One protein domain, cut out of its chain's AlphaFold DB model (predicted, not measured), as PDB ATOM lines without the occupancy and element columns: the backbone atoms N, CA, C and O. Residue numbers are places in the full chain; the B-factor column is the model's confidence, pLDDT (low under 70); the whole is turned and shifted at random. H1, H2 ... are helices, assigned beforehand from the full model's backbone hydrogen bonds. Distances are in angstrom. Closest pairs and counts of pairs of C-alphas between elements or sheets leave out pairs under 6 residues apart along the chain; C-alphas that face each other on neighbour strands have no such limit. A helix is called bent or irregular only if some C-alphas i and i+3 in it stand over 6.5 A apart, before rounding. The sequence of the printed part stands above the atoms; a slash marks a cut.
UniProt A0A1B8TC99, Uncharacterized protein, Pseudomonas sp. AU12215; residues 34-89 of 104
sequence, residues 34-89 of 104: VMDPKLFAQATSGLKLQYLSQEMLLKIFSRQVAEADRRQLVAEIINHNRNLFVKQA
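What this domain is: This is residues 34 to 89 of the 104 residues of an uncharacterized protein of Pseudomonas sp. AU12215 (UniProt A0A1B8TC99). Four helices form a loose, open arrangement with few contacts: H2 lies between H1 and H3 and is crosswise to both, and the short H4 makes a corner with the far end of H3. The link of residues 45 to 53 leads from H1 to H2, and residues 86 to 89 form a tail after H4. The printed part has 56 residues with four named helices, H1, H2, H3 and H4 in that order, and no named strand, and its class is all helix. By its radius of gyration of the C-alphas, 11.8 A, the whole is only just compact, close to loose, and the C-alphas span 38 by 27 by 16 A.

Where its parts are: Residues 34 to 36 precede H1, residues 37 to 44, which begins at C-alpha 37 at (-21.790, -16.474, 25.402) and measures 10.4 A. H2, residues 54 to 61, measures 10.5 A. H3, residues 67 to 80, is the longest helix, with 14 residues and 20.5 A, beginning at C-alpha 67 at (-7.012, -20.474, 7.658). H3 is irregular, but only just: C-alphas 68 and 71 are 6.51 A apart. H4, residues 82 to 85, measures 5.2 A and ends at C-alpha 85 at (-24.616, -30.934, 5.743).

How they stand to each other: H1 touches no helix. H1 and H2 are close but not clearly touching, with the closest C-alphas, those of Phe 40 and Phe 61, 7.2 A apart. Their lines stand at 84 degrees, about perpendicular. H2 and H3 are near each other, close but not clearly touching, and their closest C-alphas, those of Met 56 and Leu 73, are 7.2 A apart. Their lines stand at 74 degrees, about perpendicular. H3 and H4 are close but not clearly touching, with the closest C-alphas, those of Ile 78 and Phe 85, 6.9 A apart. H1 is apart from H3 and from H4, and H2 is apart from H4. In H1 and H2 every O i to N i+4 pair is within hydrogen-bond range, in H3 7 of 10 are, and H4 is too short for such a pair, while its one O i to N i+3 pair is within range.

The domain as a whole: The two C-alphas farthest apart are those of Val 34 and Ala 89, the first and last printed residues, at 38.4 A. The printed part has no cut. The links from H2 to H3 and from H3 to H4 are tight, the link from H1 to H2 is short, and none is long. The mean pLDDT of the printed part is 73.4, and the model's confidence is low, under 70, at residue 34 and residues 81 to 89. The mean pLDDT of H4 is 64.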
ATOM      1  N   VAL A  34     -14.586 -10.981  21.444       65.31
ATOM      2  CA  VAL A  34     -15.128 -12.185  22.081       65.31
ATOM      3  C   VAL A  34     -16.647 -12.180  21.912       65.31
ATOM      4  O   VAL A  34     -17.306 -11.177  22.195       65.31
ATOM      5  N   MET A  35     -17.211 -13.278  21.402       70.75
ATOM      6  CA  MET A  35     -18.655 -13.367  21.196       70.75
ATOM      7  C   MET A  35     -19.384 -13.407  22.548       70.75
ATOM      8  O   MET A  35     -18.919 -14.048  23.484       70.75
ATOM      9  N   ASP A  36     -20.552 -12.764  22.658       78.38
ATOM     10  CA  ASP A  36     -21.413 -12.938  23.836       78.38
ATOM     11  C   ASP A  36     -21.756 -14.437  23.988       78.38
ATOM     12  O   ASP A  36     -22.309 -15.023  23.047       78.38
ATOM     13  N   PRO A  37     -21.472 -15.070  25.145       74.94
ATOM     14  CA  PRO A  37     -21.790 -16.474  25.402       74.94
ATOM     15  C   PRO A  37     -23.234 -16.864  25.084       74.94
ATOM     16  O   PRO A  37     -23.480 -17.969  24.599       74.94
ATOM     17  N   LYS A  38     -24.204 -15.972  25.325       74.69
ATOM     18  CA  LYS A  38     -25.619 -16.239  25.031       74.69
ATOM     19  C   LYS A  38     -25.875 -16.286  23.532       74.69
ATOM     20  O   LYS A  38     -26.566 -17.188  23.064       74.69
ATOM     21  N   LEU A  39     -25.300 -15.344  22.787       74.06
ATOM     22  CA  LEU A  39     -25.416 -15.303  21.330       74.06
ATOM     23  C   LEU A  39     -24.691 -16.488  20.691       74.06
ATOM     24  O   LEU A  39     -25.221 -17.103  19.770       74.06
ATOM     25  N   PHE A  40     -23.529 -16.862  21.229       77.69
ATOM     26  CA  PHE A  40     -22.792 -18.042  20.792       77.69
ATOM     27  C   PHE A  40     -23.600 -19.327  21.001       77.69
ATOM     28  O   PHE A  40     -23.760 -20.115  20.069       77.69
ATOM     29  N   ALA A  41     -24.172 -19.521  22.194       75.31
ATOM     30  CA  ALA A  41     -24.999 -20.687  22.496       75.31
ATOM     31  C   ALA A  41     -26.262 -20.752  21.619       75.31
ATOM     32  O   ALA A  41     -26.654 -21.831  21.181       75.31
ATOM     33  N   GLN A  42     -26.884 -19.608  21.317       74.00
ATOM     34  CA  GLN A  42     -28.023 -19.550  20.396       74.00
ATOM     35  C   GLN A  42     -27.616 -19.923  18.967       74.00
ATOM     36  O   GLN A  42     -28.241 -20.799  18.366       74.00
ATOM     37  N   ALA A  43     -26.544 -19.316  18.450       72.81
ATOM     38  CA  ALA A  43     -26.047 -19.544  17.093       72.81
ATOM     39  C   ALA A  43     -25.576 -20.989  16.859       72.81
ATOM     40  O   ALA A  43     -25.612 -21.480  15.734       72.81
ATOM     41  N   THR A  44     -25.150 -21.678  17.919       76.38
ATOM     42  CA  THR A  44     -24.585 -23.033  17.847       76.38
ATOM     43  C   THR A  44     -25.500 -24.117  18.411       76.38
ATOM     44  O   THR A  44     -25.118 -25.282  18.428       76.38
ATOM     45  N   SER A  45     -26.729 -23.774  18.808       75.12
ATOM     46  CA  SER A  45     -27.681 -24.681  19.475       75.12
ATOM     47  C   SER A  45     -28.015 -25.969  18.706       75.12
ATOM     48  O   SER A  45     -28.405 -26.961  19.318       75.12
ATOM     49  N   GLY A  46     -27.847 -25.981  17.379       71.44
ATOM     50  CA  GLY A  46     -28.037 -27.165  16.533       71.44
ATOM     51  C   GLY A  46     -26.765 -27.974  16.252       71.44
ATOM     52  O   GLY A  46     -26.857 -29.035  15.641       71.44
ATOM     53  N   LEU A  47     -25.591 -27.488  16.666       79.12
ATOM     54  CA  LEU A  47     -24.296 -28.099  16.373       79.12
ATOM     55  C   LEU A  47     -23.813 -28.966  17.540       79.12
ATOM     56  O   LEU A  47     -23.776 -28.550  18.696       79.12
ATOM     57  N   LYS A  48     -23.333 -30.167  17.225       77.94
ATOM     58  CA  LYS A  48     -22.612 -31.051  18.143       77.94
ATOM     59  C   LYS A  48     -21.174 -30.572  18.312       77.94
ATOM     60  O   LYS A  48     -20.247 -31.132  17.730       77.94
ATOM     61  N   LEU A  49     -21.006 -29.521  19.105       80.75
ATOM     62  CA  LEU A  49     -19.704 -28.929  19.415       80.75
ATOM     63  C   LEU A  49     -18.910 -29.712  20.474       80.75
ATOM     64  O   LEU A  49     -17.710 -29.515  20.605       80.75
ATOM     65  N   GLN A  50     -19.553 -30.635  21.193       79.12
ATOM     66  CA  GLN A  50     -18.937 -31.462  22.244       79.12
ATOM     67  C   GLN A  50     -17.773 -32.357  21.778       79.12
ATOM     68  O   GLN A  50     -17.068 -32.914  22.612       79.12
ATOM     69  N   TYR A  51     -17.612 -32.536  20.466       77.19
ATOM     70  CA  TYR A  51     -16.553 -33.351  19.867       77.19
ATOM     71  C   TYR A  51     -15.386 -32.517  19.324       77.19
ATOM     72  O   TYR A  51     -14.407 -33.084  18.851       77.19
ATOM     73  N   LEU A  52     -15.495 -31.187  19.374       79.19
ATOM     74  CA  LEU A  52     -14.392 -30.297  19.039       79.19
ATOM     75  C   LEU A  52     -13.385 -30.276  20.183       79.19
ATOM     76  O   LEU A  52     -13.755 -30.342  21.360       79.19
ATOM     77  N   SER A  53     -12.112 -30.115  19.837       81.06
ATOM     78  CA  SER A  53     -11.093 -29.831  20.846       81.06
ATOM     79  C   SER A  53     -11.406 -28.526  21.594       81.06
ATOM     80  O   SER A  53     -11.962 -27.574  21.036       81.06
ATOM     81  N   GLN A  54     -11.024 -28.459  22.872       79.12
ATOM     82  CA  GLN A  54     -11.227 -27.264  23.697       79.12
ATOM     83  C   GLN A  54     -10.545 -26.028  23.090       79.12
ATOM     84  O   GLN A  54     -11.104 -24.936  23.124       79.12
ATOM     85  N   GLU A  55      -9.372 -26.208  22.480       79.31
ATOM     86  CA  GLU A  55      -8.658 -25.154  21.757       79.31
ATOM     87  C   GLU A  55      -9.477 -24.621  20.572       79.31
ATOM     88  O   GLU A  55      -9.625 -23.409  20.414       79.31
ATOM     89  N   MET A  56     -10.072 -25.511  19.772       79.81
ATOM     90  CA  MET A  56     -10.892 -25.116  18.629       79.81
ATOM     91  C   MET A  56     -12.163 -24.387  19.078       79.81
ATOM     92  O   MET A  56     -12.525 -23.368  18.495       79.81
ATOM     93  N   LEU A  57     -12.810 -24.842  20.155       81.31
ATOM     94  CA  LEU A  57     -13.963 -24.145  20.738       81.31
ATOM     95  C   LEU A  57     -13.618 -22.714  21.155       81.31
ATOM     96  O   LEU A  57     -14.383 -21.792  20.872       81.31
ATOM     97  N   LEU A  58     -12.458 -22.525  21.782       80.06
ATOM     98  CA  LEU A  58     -11.981 -21.207  22.191       80.06
ATOM     99  C   LEU A  58     -11.684 -20.317  20.987       80.06
ATOM    100  O   LEU A  58     -12.124 -19.173  20.980       80.06
ATOM    101  N   LYS A  59     -11.022 -20.848  19.953       81.38
ATOM    102  CA  LYS A  59     -10.758 -20.130  18.695       81.38
ATOM    103  C   LYS A  59     -12.047 -19.690  18.000       81.38
ATOM    104  O   LYS A  59     -12.133 -18.561  17.521       81.38
ATOM    105  N   ILE A  60     -13.077 -20.539  17.969       79.75
ATOM    106  CA  ILE A  60     -14.390 -20.168  17.416       79.75
ATOM    107  C   ILE A  60     -15.031 -19.068  18.277       79.75
ATOM    108  O   ILE A  60     -15.527 -18.074  17.743       79.75
ATOM    109  N   PHE A  61     -15.001 -19.218  19.603       79.56
ATOM    110  CA  PHE A  61     -15.599 -18.270  20.544       79.56
ATOM    111  C   PHE A  61     -14.924 -16.885  20.515       79.56
ATOM    112  O   PHE A  61     -15.606 -15.856  20.550       79.56
ATOM    113  N   SER A  62     -13.596 -16.849  20.381       77.81
ATOM    114  CA  SER A  62     -12.794 -15.626  20.255       77.81
ATOM    115  C   SER A  62     -12.736 -15.068  18.828       77.81
ATOM    116  O   SER A  62     -12.139 -14.013  18.613       77.81
ATOM    117  N   ARG A  63     -13.362 -15.747  17.853       75.44
ATOM    118  CA  ARG A  63     -13.309 -15.432  16.413       75.44
ATOM    119  C   ARG A  63     -11.888 -15.435  15.830       75.44
ATOM    120  O   ARG A  63     -11.615 -14.738  14.858       75.44
ATOM    121  N   GLN A  64     -10.995 -16.239  16.397       77.81
ATOM    122  CA  GLN A  64      -9.596 -16.391  15.985       77.81
ATOM    123  C   GLN A  64      -9.365 -17.728  15.279       77.81
ATOM    124  O   GLN A  64      -8.425 -18.458  15.579       77.81
ATOM    125  N   VAL A  65     -10.248 -18.069  14.343       73.12
ATOM    126  CA  VAL A  65     -10.056 -19.243  13.488       73.12
ATOM    127  C   VAL A  65      -9.120 -18.844  12.350       73.12
ATOM    128  O   VAL A  65      -9.508 -18.064  11.480       73.12
ATOM    129  N   ALA A  66      -7.888 -19.354  12.359       76.88
ATOM    130  CA  ALA A  66      -6.952 -19.130  11.264       76.88
ATOM    131  C   ALA A  66      -7.294 -20.018  10.054       76.88
ATOM    132  O   ALA A  66      -7.931 -21.065  10.184       76.88
ATOM    133  N   GLU A  67      -6.800 -19.658   8.866       74.62
ATOM    134  CA  GLU A  67      -7.012 -20.474   7.658       74.62
ATOM    135  C   GLU A  67      -6.421 -21.891   7.811       74.62
ATOM    136  O   GLU A  67      -6.967 -22.862   7.288       74.62
ATOM    137  N   ALA A  68      -5.348 -22.033   8.599       75.00
ATOM    138  CA  ALA A  68      -4.765 -23.328   8.944       75.00
ATOM    139  C   ALA A  68      -5.717 -24.203   9.784       75.00
ATOM    140  O   ALA A  68      -5.822 -25.405   9.532       75.00
ATOM    141  N   ASP A  69      -6.456 -23.595  10.718       75.25
ATOM    142  CA  ASP A  69      -7.433 -24.270  11.582       75.25
ATOM    143  C   ASP A  69      -8.707 -24.649  10.814       75.25
ATOM    144  O   ASP A  69      -9.396 -25.602  11.169       75.25
ATOM    145  N   ARG A  70      -9.021 -23.933   9.725       74.38
ATOM    146  CA  ARG A  70     -10.259 -24.104   8.955       74.38
ATOM    147  C   ARG A  70     -10.447 -25.529   8.437       74.38
ATOM    148  O   ARG A  70     -11.558 -26.049   8.480       74.38
ATOM    149  N   ARG A  71      -9.385 -26.186   7.959       74.12
ATOM    150  CA  ARG A  71      -9.478 -27.574   7.463       74.12
ATOM    151  C   ARG A  71      -9.812 -28.556   8.581       74.12
ATOM    152  O   ARG A  71     -10.653 -29.431   8.388       74.12
ATOM    153  N   GLN A  72      -9.182 -28.385   9.738       74.50
ATOM    154  CA  GLN A  72      -9.431 -29.215  10.911       74.50
ATOM    155  C   GLN A  72     -10.838 -28.968  11.466       74.50
ATOM    156  O   GLN A  72     -11.582 -29.916  11.692       74.50
ATOM    157  N   LEU A  73     -11.240 -27.701  11.572       75.38
ATOM    158  CA  LEU A  73     -12.584 -27.293  11.962       75.38
ATOM    159  C   LEU A  73     -13.647 -27.939  11.070       75.38
ATOM    160  O   LEU A  73     -14.626 -28.486  11.564       75.38
ATOM    161  N   VAL A  74     -13.455 -27.899   9.750       73.81
ATOM    162  CA  VAL A  74     -14.371 -28.518   8.785       73.81
ATOM    163  C   VAL A  74     -14.441 -30.030   8.995       73.81
ATOM    164  O   VAL A  74     -15.541 -30.576   9.032       73.81
ATOM    165  N   ALA A  75     -13.306 -30.708   9.177       72.94
ATOM    166  CA  ALA A  75     -13.280 -32.151   9.409       72.94
ATOM    167  C   ALA A  75     -14.001 -32.546  10.712       72.94
ATOM    168  O   ALA A  75     -14.840 -33.448  10.701       72.94
ATOM    169  N   GLU A  76     -13.725 -31.848  11.816       73.50
ATOM    170  CA  GLU A  76     -14.331 -32.121  13.124       73.50
ATOM    171  C   GLU A  76     -15.828 -31.751  13.134       73.50
ATOM    172  O   GLU A  76     -16.669 -32.555  13.540       73.50
ATOM    173  N   ILE A  77     -16.211 -30.582  12.607       77.75
ATOM    174  CA  ILE A  77     -17.618 -30.155  12.575       77.75
ATOM    175  C   ILE A  77     -18.444 -31.036  11.640       77.75
ATOM    176  O   ILE A  77     -19.501 -31.519  12.056       77.75
ATOM    177  N   ILE A  78     -18.018 -31.245  10.389       70.56
ATOM    178  CA  ILE A  78     -18.840 -31.947   9.392       70.56
ATOM    179  C   ILE A  78     -19.055 -33.403   9.790       70.56
ATOM    180  O   ILE A  78     -20.177 -33.894   9.667       70.56
ATOM    181  N   ASN A  79     -18.032 -34.090  10.302       72.19
ATOM    182  CA  ASN A  79     -18.172 -35.497  10.678       72.19
ATOM    183  C   ASN A  79     -19.232 -35.690  11.767       72.19
ATOM    184  O   ASN A  79     -20.088 -36.570  11.655       72.19
ATOM    185  N   HIS A  80     -19.233 -34.831  12.787       73.75
ATOM    186  CA  HIS A  80     -20.167 -34.951  13.906       73.75
ATOM    187  C   HIS A  80     -21.550 -34.339  13.629       73.75
ATOM    188  O   HIS A  80     -22.525 -34.711  14.286       73.75
ATOM    189  N   ASN A  81     -21.660 -33.469  12.619       67.31
ATOM    190  CA  ASN A  81     -22.890 -32.780  12.215       67.31
ATOM    191  C   ASN A  81     -23.343 -33.154  10.801       67.31
ATOM    192  O   ASN A  81     -24.020 -32.379  10.127       67.31
ATOM    193  N   ARG A  82     -22.967 -34.344  10.323       65.50
ATOM    194  CA  ARG A  82     -23.206 -34.781   8.942       65.50
ATOM    195  C   ARG A  82     -24.674 -34.673   8.527       65.50
ATOM    196  O   ARG A  82     -24.952 -34.392   7.373       65.50
ATOM    197  N   ASN A  83     -25.604 -34.840   9.464       64.88
ATOM    198  CA  ASN A  83     -27.045 -34.678   9.259       64.88
ATOM    199  C   ASN A  83     -27.477 -33.251   8.869       64.88
ATOM    200  O   ASN A  83     -28.539 -33.094   8.280       64.88
ATOM    201  N   LEU A  84     -26.681 -32.230   9.194       64.44
ATOM    202  CA  LEU A  84     -26.940 -30.836   8.821       64.44
ATOM    203  C   LEU A  84     -26.361 -30.482   7.443       64.44
ATOM    204  O   LEU A  84     -26.840 -29.554   6.800       64.44
ATOM    205  N   PHE A  85     -25.341 -31.217   6.990       62.03
ATOM    206  CA  PHE A  85     -24.616 -30.934   5.743       62.03
ATOM    207  C   PHE A  85     -24.940 -31.913   4.610       62.03
ATOM    208  O   PHE A  85     -24.838 -31.572   3.433       62.03
ATOM    209  N   VAL A  86     -25.328 -33.144   4.941       57.38
ATOM    210  CA  VAL A  86     -25.639 -34.201   3.981       57.38
ATOM    211  C   VAL A  86     -27.143 -34.406   3.954       57.38
ATOM    212  O   VAL A  86     -27.716 -35.034   4.843       57.38
ATOM    213  N   LYS A  87     -27.777 -33.912   2.888       54.94
ATOM    214  CA  LYS A  87     -29.180 -34.206   2.579       54.94
ATOM    215  C   LYS A  87     -29.373 -35.723   2.468       54.94
ATOM    216  O   LYS A  87     -28.574 -36.393   1.790       54.94
ATOM    217  N   GLN A  88     -30.405 -36.247   3.140       48.06
ATOM    218  CA  GLN A  88     -30.730 -37.675   3.154       48.06
ATOM    219  C   GLN A  88     -30.763 -38.215   1.723       48.06
ATOM    220  O   GLN A  88     -31.337 -37.585   0.836       48.06
ATOM    221  N   ALA A  89     -30.144 -39.374   1.485       50.28
ATOM    222  CA  ALA A  89     -30.081 -39.973   0.149       50.28
ATOM    223  C   ALA A  89     -31.474 -40.195  -0.470       50.28
ATOM    224  O   ALA A  89     -31.625 -40.072  -1.679       50.28
TER     225      ALA A  89